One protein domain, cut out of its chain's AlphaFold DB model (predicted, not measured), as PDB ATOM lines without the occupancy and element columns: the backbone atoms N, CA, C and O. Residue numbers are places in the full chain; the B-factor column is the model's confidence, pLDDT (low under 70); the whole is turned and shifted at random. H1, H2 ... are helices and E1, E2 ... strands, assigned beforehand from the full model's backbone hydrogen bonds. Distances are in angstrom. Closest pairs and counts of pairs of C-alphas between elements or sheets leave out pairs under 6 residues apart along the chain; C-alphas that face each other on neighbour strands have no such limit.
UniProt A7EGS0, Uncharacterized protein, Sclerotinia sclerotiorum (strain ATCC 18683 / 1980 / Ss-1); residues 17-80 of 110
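What this domain is: This is residues 17 to 80 of the 110 residues of an uncharacterized protein of Sclerotinia sclerotiorum (strain ATCC 18683 / 1980 / Ss-1) (UniProt A7EGS0). A long, narrow hairpin of two strands, E1 and E2, runs between two helices: H1 lies lengthwise along one side of it, and H3 packs on the other side, near the end of the hairpin away from its turn. The turn, residues 49 to 54, stands free and sticks out, and the one-turn helix H2 sits at the opposite end, just before E1. The printed part has 64 residues, with three named helices and two named strands in the order H1, H2, E1, E2, H3; the class is mixed, helices and strands, and the sheet, of order E1 - E2, is antiparallel. The whole is elongated, with spans of 38 by 23 by 16 A, and only just loose, close to compact, with a radius of gyration of the C-alphas of 13.3 A.

Where its parts are: H1, residues 17 to 30, begins at C-alpha 17 (-55.517, -56.434, 29.522) and is 19.7 A long. H2, residues 37 to 40, follows after a short link. E1, residues 42 to 49, is 22.4 A long and starts at C-alpha 42 (-38.723, -42.709, 42.300). E2, residues 54 to 61, is 22.5 A long. H3, residues 69 to 78, is 14.4 A long and ends at C-alpha 78 (-36.612, -32.325, 34.140).

How they stand to each other: E1 and E2 form a hairpin and are antiparallel, with 164 degrees between their directions. N 45 and O 58 are within hydrogen-bond range at 2.8 A, and so are N 47 and O 56 at 3.0 A. The closest C-alphas of H1 and E1 are those of Cys 23 and Met 46, 7.0 A apart. H1 and E2 are near each other, with 8 pairs of C-alphas within 10 A. The closest C-alphas of E1 and H3 are those of Lys 43 and Leu 76, 6.7 A apart. Those of E2 and H3 are Ile 60 and Leu 76, 7.2 A apart. H2 and H3 are near each other, with 5 pairs of C-alphas within 10 A. H1 and H3 are apart; H1 and H2 are only just apart, their closest C-alphas 8.2 A from each other. In H1 and H3 every O i to N i+4 pair is within hydrogen-bond range; H2 is too short for such a pair, and its one O i to N i+3 pair is within range.

The domain as a whole: The two C-alphas farthest apart are those of Thr 51 and Lys 67, at 39.6 A. The printed part has no cut and no long link; those from H2 to E1 and from E1 to E2 are tight. The mean pLDDT of the printed part is 73.2, and 19 residues are under 70: residues 31 to 40, residues 48 to 54, residue 65 and residue 80.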
ATOM      1  N   GLU A  17     -54.739 -56.434  28.277       77.81
ATOM      2  CA  GLU A  17     -55.517 -56.434  29.522       77.81
ATOM      3  C   GLU A  17     -54.622 -56.562  30.764       77.81
ATOM      4  O   GLU A  17     -54.767 -55.817  31.735       77.81
ATOM      5  N   GLU A  18     -53.650 -57.478  30.742       80.25
ATOM      6  CA  GLU A  18     -52.701 -57.640  31.845       80.25
ATOM      7  C   GLU A  18     -51.810 -56.406  32.007       80.25
ATOM      8  O   GLU A  18     -51.467 -56.029  33.131       80.25
ATOM      9  N   PHE A  19     -51.446 -55.753  30.900       79.44
ATOM     10  CA  PHE A  19     -50.669 -54.520  30.929       79.44
ATOM     11  C   PHE A  19     -51.466 -53.375  31.555       79.44
ATOM     12  O   PHE A  19     -50.926 -52.639  32.386       79.44
ATOM     13  N   GLU A  20     -52.749 -53.249  31.226       79.31
ATOM     14  CA  GLU A  20     -53.646 -52.271  31.844       79.31
ATOM     15  C   GLU A  20     -53.841 -52.527  33.343       79.31
ATOM     16  O   GLU A  20     -53.791 -51.592  34.148       79.31
ATOM     17  N   LEU A  21     -53.971 -53.791  33.753       82.00
ATOM     18  CA  LEU A  21     -54.046 -54.164  35.167       82.00
ATOM     19  C   LEU A  21     -52.746 -53.850  35.914       82.00
ATOM     20  O   LEU A  21     -52.783 -53.303  37.021       82.00
ATOM     21  N   ALA A  22     -51.593 -54.150  35.312       81.19
ATOM     22  CA  ALA A  22     -50.290 -53.810  35.871       81.19
ATOM     23  C   ALA A  22     -50.136 -52.288  36.020       81.19
ATOM     24  O   ALA A  22     -49.712 -51.805  37.069       81.19
ATOM     25  N   CYS A  23     -50.563 -51.534  35.011       77.62
ATOM     26  CA  CYS A  23     -50.625 -50.079  35.023       77.62
ATOM     27  C   CYS A  23     -51.489 -49.541  36.173       77.62
ATOM     28  O   CYS A  23     -51.026 -48.729  36.974       77.62
ATOM     29  N   ALA A  24     -52.718 -50.037  36.319       80.69
ATOM     30  CA  ALA A  24     -53.625 -49.625  37.389       80.69
ATOM     31  C   ALA A  24     -53.077 -49.968  38.787       80.69
ATOM     32  O   ALA A  24     -53.191 -49.171  39.725       80.69
ATOM     33  N   TYR A  25     -52.452 -51.140  38.934       83.19
ATOM     34  CA  TYR A  25     -51.795 -51.542  40.177       83.19
ATOM     35  C   TYR A  25     -50.646 -50.598  40.531       83.19
ATOM     36  O   TYR A  25     -50.549 -50.127  41.667       83.19
ATOM     37  N   LEU A  26     -49.784 -50.316  39.557       79.38
ATOM     38  CA  LEU A  26     -48.621 -49.465  39.739       79.38
ATOM     39  C   LEU A  26     -49.016 -48.026  40.067       79.38
ATOM     40  O   LEU A  26     -48.464 -47.443  40.997       79.38
ATOM     41  N   ASP A  27     -50.024 -47.489  39.390       78.00
ATOM     42  CA  ASP A  27     -50.565 -46.164  39.666       78.00
ATOM     43  C   ASP A  27     -51.137 -46.072  41.094       78.00
ATOM     44  O   ASP A  27     -50.783 -45.183  41.874       78.00
ATOM     45  N   ARG A  28     -51.916 -47.069  41.529       78.69
ATOM     46  CA  ARG A  28     -52.427 -47.123  42.909       78.69
ATOM     47  C   ARG A  28     -51.313 -47.247  43.954       78.69
ATOM     48  O   ARG A  28     -51.439 -46.707  45.050       78.69
ATOM     49  N   ARG A  29     -50.254 -48.000  43.650       77.19
ATOM     50  CA  ARG A  29     -49.193 -48.367  44.603       77.19
ATOM     51  C   ARG A  29     -48.062 -47.338  44.681       77.19
ATOM     52  O   ARG A  29     -47.435 -47.239  45.736       77.19
ATOM     53  N   TYR A  30     -47.794 -46.622  43.590       71.75
ATOM     54  CA  TYR A  30     -46.618 -45.758  43.424       71.75
ATOM     55  C   TYR A  30     -46.928 -44.328  42.977       71.75
ATOM     56  O   TYR A  30     -46.019 -43.508  43.012       71.75
ATOM     57  N   ILE A  31     -48.157 -44.007  42.569       68.69
ATOM     58  CA  ILE A  31     -48.536 -42.634  42.196       68.69
ATOM     59  C   ILE A  31     -49.530 -42.067  43.212       68.69
ATOM     60  O   ILE A  31     -49.327 -40.973  43.725       68.69
ATOM     61  N   ARG A  32     -50.576 -42.826  43.561       68.69
ATOM     62  CA  ARG A  32     -51.642 -42.367  44.475       68.69
ATOM     63  C   ARG A  32     -51.402 -42.662  45.958       68.69
ATOM     64  O   ARG A  32     -52.162 -42.191  46.797       68.69
ATOM     65  N   ALA A  33     -50.409 -43.483  46.291       69.12
ATOM     66  CA  ALA A  33     -50.097 -43.812  47.680       69.12
ATOM     67  C   ALA A  33     -49.152 -42.767  48.288       69.12
ATOM     68  O   ALA A  33     -48.204 -42.344  47.632       69.12
ATOM     69  N   GLU A  34     -49.348 -42.418  49.562       62.72
ATOM     70  CA  GLU A  34     -48.345 -41.664  50.321       62.72
ATOM     71  C   GLU A  34     -47.080 -42.516  50.471       62.72
ATOM     72  O   GLU A  34     -47.014 -43.499  51.217       62.72
ATOM     73  N   LEU A  35     -46.072 -42.181  49.675       66.25
ATOM     74  CA  LEU A  35     -44.822 -42.917  49.603       66.25
ATOM     75  C   LEU A  35     -43.864 -42.394  50.669       66.25
ATOM     76  O   LEU A  35     -43.602 -41.198  50.771       66.25
ATOM     77  N   GLY A  36     -43.296 -43.316  51.450       65.88
ATOM     78  CA  GLY A  36     -42.234 -42.983  52.398       65.88
ATOM     79  C   GLY A  36     -41.008 -42.355  51.705       65.88
ATOM     80  O   GLY A  36     -40.820 -42.531  50.499       65.88
ATOM     81  N   PRO A  37     -40.118 -41.679  52.453       64.62
ATOM     82  CA  PRO A  37     -39.017 -40.872  51.906       64.62
ATOM     83  C   PRO A  37     -38.080 -41.634  50.953       64.62
ATOM     84  O   PRO A  37     -37.640 -41.088  49.948       64.62
ATOM     85  N   ALA A  38     -37.848 -42.929  51.189       64.81
ATOM     86  CA  ALA A  38     -37.044 -43.774  50.296       64.81
ATOM     87  C   ALA A  38     -37.682 -43.999  48.909       64.81
ATOM     88  O   ALA A  38     -36.989 -44.347  47.956       64.81
ATOM     89  N   ARG A  39     -39.004 -43.831  48.798       66.62
ATOM     90  CA  ARG A  39     -39.780 -44.046  47.574       66.62
ATOM     91  C   ARG A  39     -40.157 -42.745  46.862       66.62
ATOM     92  O   ARG A  39     -40.460 -42.811  45.680       66.62
ATOM     93  N   LYS A  40     -40.055 -41.584  47.525       69.19
ATOM     94  CA  LYS A  40     -40.215 -40.259  46.889       69.19
ATOM     95  C   LYS A  40     -39.206 -40.022  45.762       69.19
ATOM     96  O   LYS A  40     -39.508 -39.377  44.774       69.19
ATOM     97  N   ASN A  41     -38.014 -40.600  45.882       72.50
ATOM     98  CA  ASN A  41     -36.936 -40.497  44.897       72.50
ATOM     99  C   ASN A  41     -37.220 -41.209  43.554       72.50
ATOM    100  O   ASN A  41     -36.414 -41.126  42.624       72.50
ATOM    101  N   LEU A  42     -38.337 -41.930  43.463       75.38
ATOM    102  CA  LEU A  42     -38.723 -42.709  42.300       75.38
ATOM    103  C   LEU A  42     -39.992 -42.126  41.678       75.38
ATOM    104  O   LEU A  42     -41.013 -41.989  42.344       75.38
ATOM    105  N   LYS A  43     -39.933 -41.839  40.378       77.75
ATOM    106  CA  LYS A  43     -41.076 -41.429  39.566       77.75
ATOM    107  C   LYS A  43     -41.384 -42.514  38.551       77.75
ATOM    108  O   LYS A  43     -40.516 -42.914  37.777       77.75
ATOM    109  N   LEU A  44     -42.631 -42.963  38.557       77.81
ATOM    110  CA  LEU A  44     -43.148 -43.896  37.574       77.81
ATOM    111  C   LEU A  44     -43.979 -43.140  36.540       77.81
ATOM    112  O   LEU A  44     -44.822 -42.322  36.908       77.81
ATOM    113  N   ARG A  45     -43.763 -43.419  35.257       74.56
ATOM    114  CA  ARG A  45     -44.636 -42.963  34.177       74.56
ATOM    115  C   ARG A  45     -45.084 -44.140  33.336       74.56
ATOM    116  O   ARG A  45     -44.321 -45.067  33.092       74.56
ATOM    117  N   MET A  46     -46.315 -44.067  32.869       75.88
ATOM    118  CA  MET A  46     -46.900 -45.034  31.955       75.88
ATOM    119  C   MET A  46     -47.303 -44.279  30.696       75.88
ATOM    120  O   MET A  46     -47.923 -43.218  30.787       75.88
ATOM    121  N   GLY A  47     -46.908 -44.794  29.538       71.38
ATOM    122  CA  GLY A  47     -47.178 -44.178  28.249       71.38
ATOM    123  C   GLY A  47     -47.673 -45.208  27.248       71.38
ATOM    124  O   GLY A  47     -47.194 -46.343  27.203       71.38
ATOM    125  N   ARG A  48     -48.642 -44.799  26.432       67.06
ATOM    126  CA  ARG A  48     -49.139 -45.577  25.301       67.06
ATOM    127  C   ARG A  48     -48.925 -44.756  24.041       67.06
ATOM    128  O   ARG A  48     -49.510 -43.686  23.882       67.06
ATOM    129  N   THR A  49     -48.073 -45.243  23.148       63.75
ATOM    130  CA  THR A  49     -47.836 -44.573  21.869       63.75
ATOM    131  C   THR A  49     -48.936 -44.972  20.893       63.75
ATOM    132  O   THR A  49     -48.942 -46.094  20.384       63.75
ATOM    133  N   ALA A  50     -49.856 -44.045  20.613       54.94
ATOM    134  CA  ALA A  50     -51.006 -44.274  19.732       54.94
ATOM    135  C   ALA A  50     -50.604 -44.709  18.306       54.94
ATOM    136  O   ALA A  50     -51.324 -45.463  17.664       54.94
ATOM    137  N   THR A  51     -49.440 -44.270  17.821       60.09
ATOM    138  CA  THR A  51     -48.970 -44.527  16.449       60.09
ATOM    139  C   THR A  51     -48.279 -45.875  16.259       60.09
ATOM    140  O   THR A  51     -48.208 -46.362  15.136       60.09
ATOM    141  N   THR A  52     -47.755 -46.491  17.320       60.75
ATOM    142  CA  THR A  52     -46.953 -47.730  17.229       60.75
ATOM    143  C   THR A  52     -47.567 -48.885  18.020       60.75
ATOM    144  O   THR A  52     -46.983 -49.964  18.070       60.75
ATOM    145  N   GLY A  53     -48.702 -48.664  18.697       59.31
ATOM    146  CA  GLY A  53     -49.327 -49.658  19.581       59.31
ATOM    147  C   GLY A  53     -48.413 -50.121  20.720       59.31
ATOM    148  O   GLY A  53     -48.634 -51.168  21.313       59.31
ATOM    149  N   SER A  54     -47.342 -49.371  20.990       64.75
ATOM    150  CA  SER A  54     -46.313 -49.743  21.950       64.75
ATOM    151  C   SER A  54     -46.641 -49.120  23.297       64.75
ATOM    152  O   SER A  54     -46.784 -47.900  23.418       64.75
ATOM    153  N   CYS A  55     -46.769 -49.978  24.298       71.00
ATOM    154  CA  CYS A  55     -47.034 -49.620  25.679       71.00
ATOM    155  C   CYS A  55     -45.730 -49.697  26.475       71.00
ATOM    156  O   CYS A  55     -44.990 -50.675  26.358       71.00
ATOM    157  N   PHE A  56     -45.426 -48.670  27.266       73.06
ATOM    158  CA  PHE A  56     -44.178 -48.607  28.015       73.06
ATOM    159  C   PHE A  56     -44.371 -48.041  29.419       73.06
ATOM    160  O   PHE A  56     -45.295 -47.273  29.700       73.06
ATOM    161  N   ILE A  57     -43.462 -48.442  30.303       77.12
ATOM    162  CA  ILE A  57     -43.380 -47.964  31.678       77.12
ATOM    163  C   ILE A  57     -41.976 -47.403  31.875       77.12
ATOM    164  O   ILE A  57     -40.987 -48.122  31.740       77.12
ATOM    165  N   GLU A  58     -41.889 -46.119  32.194       78.31
ATOM    166  CA  GLU A  58     -40.641 -45.446  32.534       78.31
ATOM    167  C   GLU A  58     -40.496 -45.377  34.049       78.31
ATOM    168  O   GLU A  58     -41.351 -44.841  34.758       78.31
ATOM    169  N   ILE A  59     -39.381 -45.910  34.544       81.81
ATOM    170  CA  ILE A  59     -38.999 -45.844  35.951       81.81
ATOM    171  C   ILE A  59     -37.817 -44.882  36.056       81.81
ATOM    172  O   ILE A  59     -36.700 -45.216  35.664       81.81
ATOM    173  N   ILE A  60     -38.056 -43.689  36.597       80.31
ATOM    174  CA  ILE A  60     -37.029 -42.668  36.819       80.31
ATOM    175  C   ILE A  60     -36.651 -42.688  38.297       80.31
ATOM    176  O   ILE A  60     -37.512 -42.593  39.169       80.31
ATOM    177  N   ARG A  61     -35.354 -42.792  38.593       81.62
ATOM    178  CA  ARG A  61     -34.821 -42.773  39.959       81.62
ATOM    179  C   ARG A  61     -33.604 -41.859  40.021       81.62
ATOM    180  O   ARG A  61     -32.699 -42.013  39.204       81.62
ATOM    181  N   LEU A  62     -33.549 -40.943  40.991       74.50
ATOM    182  CA  LEU A  62     -32.368 -40.085  41.152       74.50
ATOM    183  C   LEU A  62     -31.288 -40.827  41.945       74.50
ATOM    184  O   LEU A  62     -31.529 -41.293  43.055       74.50
ATOM    185  N   LEU A  63     -30.066 -40.886  41.414       73.62
ATOM    186  CA  LEU A  63     -28.923 -41.494  42.110       73.62
ATOM    187  C   LEU A  63     -28.558 -40.749  43.405       73.62
ATOM    188  O   LEU A  63     -28.095 -41.365  44.362       73.62
ATOM    189  N   GLN A  64     -28.793 -39.437  43.438       75.31
ATOM    190  CA  GLN A  64     -28.605 -38.582  44.606       75.31
ATOM    191  C   GLN A  64     -29.891 -37.770  44.827       75.31
ATOM    192  O   GLN A  64     -30.178 -36.878  44.028       75.31
ATOM    193  N   PRO A  65     -30.703 -38.097  45.851       67.94
ATOM    194  CA  PRO A  65     -31.889 -37.318  46.179       67.94
ATOM    195  C   PRO A  65     -31.491 -35.940  46.731       67.94
ATOM    196  O   PRO A  65     -30.674 -35.887  47.657       67.94
ATOM    197  N   PRO A  66     -32.085 -34.841  46.236       73.06
ATOM    198  CA  PRO A  66     -32.088 -33.567  46.945       73.06
ATOM    199  C   PRO A  66     -32.704 -33.720  48.345       73.06
ATOM    200  O   PRO A  66     -33.518 -34.614  48.578       73.06
ATOM    201  N   LYS A  67     -32.291 -32.870  49.293       72.56
ATOM    202  CA  LYS A  67     -32.858 -32.859  50.656       72.56
ATOM    203  C   LYS A  67     -34.237 -32.206  50.722       72.56
ATOM    204  O   LYS A  67     -34.960 -32.477  51.674       72.56
ATOM    205  N   ASP A  68     -34.540 -31.343  49.758       81.25
ATOM    206  CA  ASP A  68     -35.799 -30.620  49.678       81.25
ATOM    207  C   ASP A  68     -36.770 -31.309  48.713       81.25
ATOM    208  O   ASP A  68     -36.362 -31.857  47.682       81.25
ATOM    209  N   ASP A  69     -38.050 -31.306  49.074       75.62
ATOM    210  CA  ASP A  69     -39.099 -31.999  48.322       75.62
ATOM    211  C   ASP A  69     -39.407 -31.261  47.002       75.62
ATOM    212  O   ASP A  69     -39.620 -31.915  45.976       75.62
ATOM    213  N   ASP A  70     -39.347 -29.923  46.988       77.19
ATOM    214  CA  ASP A  70     -39.591 -29.104  45.789       77.19
ATOM    215  C   ASP A  70     -38.497 -29.310  44.727       77.19
ATOM    216  O   ASP A  70     -38.784 -29.581  43.553       77.19
ATOM    217  N   ASP A  71     -37.231 -29.299  45.150       78.25
ATOM    218  CA  ASP A  71     -36.078 -29.591  44.288       78.25
ATOM    219  C   ASP A  71     -36.117 -31.020  43.727       78.25
ATOM    220  O   ASP A  71     -35.713 -31.277  42.587       78.25
ATOM    221  N   LEU A  72     -36.614 -31.976  44.516       76.06
ATOM    222  CA  LEU A  72     -36.759 -33.367  44.104       76.06
ATOM    223  C   LEU A  72     -37.839 -33.527  43.025       76.06
ATOM    224  O   LEU A  72     -37.608 -34.222  42.030       76.06
ATOM    225  N   LEU A  73     -38.985 -32.855  43.168       74.12
ATOM    226  CA  LEU A  73     -40.030 -32.837  42.142       74.12
ATOM    227  C   LEU A  73     -39.536 -32.192  40.842       74.12
ATOM    228  O   LEU A  73     -39.811 -32.719  39.758       74.12
ATOM    229  N   LEU A  74     -38.758 -31.110  40.945       78.50
ATOM    230  CA  LEU A  74     -38.154 -30.427  39.802       78.50
ATOM    231  C   LEU A  74     -37.109 -31.301  39.086       78.50
ATOM    232  O   LEU A  74     -37.099 -31.400  37.859       78.50
ATOM    233  N   ALA A  75     -36.251 -32.002  39.826       77.38
ATOM    234  CA  ALA A  75     -35.285 -32.929  39.235       77.38
ATOM    235  C   ALA A  75     -35.984 -34.090  38.502       77.38
ATOM    236  O   ALA A  75     -35.590 -34.472  37.396       77.38
ATOM    237  N   LEU A  76     -37.062 -34.627  39.080       73.88
ATOM    238  CA  LEU A  76     -37.860 -35.698  38.478       73.88
ATOM    239  C   LEU A  76     -38.709 -35.229  37.282       73.88
ATOM    240  O   LEU A  76     -39.070 -36.042  36.424       73.88
ATOM    241  N   SER A  77     -39.091 -33.952  37.212       74.25
ATOM    242  CA  SER A  77     -39.785 -33.390  36.048       74.25
ATOM    243  C   SER A  77     -38.821 -33.137  34.888       74.25
ATOM    244  O   SER A  77     -39.126 -33.539  33.768       74.25
ATOM    245  N   ASN A  78     -37.628 -32.606  35.159       77.44
ATOM    246  CA  ASN A  78     -36.612 -32.325  34.140       77.44
ATOM    247  C   ASN A  78     -36.062 -33.588  33.456       77.44
ATOM    248  O   ASN A  78     -35.749 -33.567  32.270       77.44
ATOM    249  N   LEU A  79     -35.969 -34.707  34.182       70.00
ATOM    250  CA  LEU A  79     -35.526 -35.997  33.628       70.00
ATOM    251  C   LEU A  79     -36.591 -36.709  32.795       70.00
ATOM    252  O   LEU A  79     -36.298 -37.652  32.063       70.00
ATOM    253  N   SER A  80     -37.836 -36.274  32.921       64.56
ATOM    254  CA  SER A  80     -38.970 -36.847  32.224       64.56
ATOM    255  C   SER A  80     -39.035 -36.262  30.806       64.56
ATOM    256  O   SER A  80     -39.896 -35.445  30.475       64.56
TER     257      SER A  80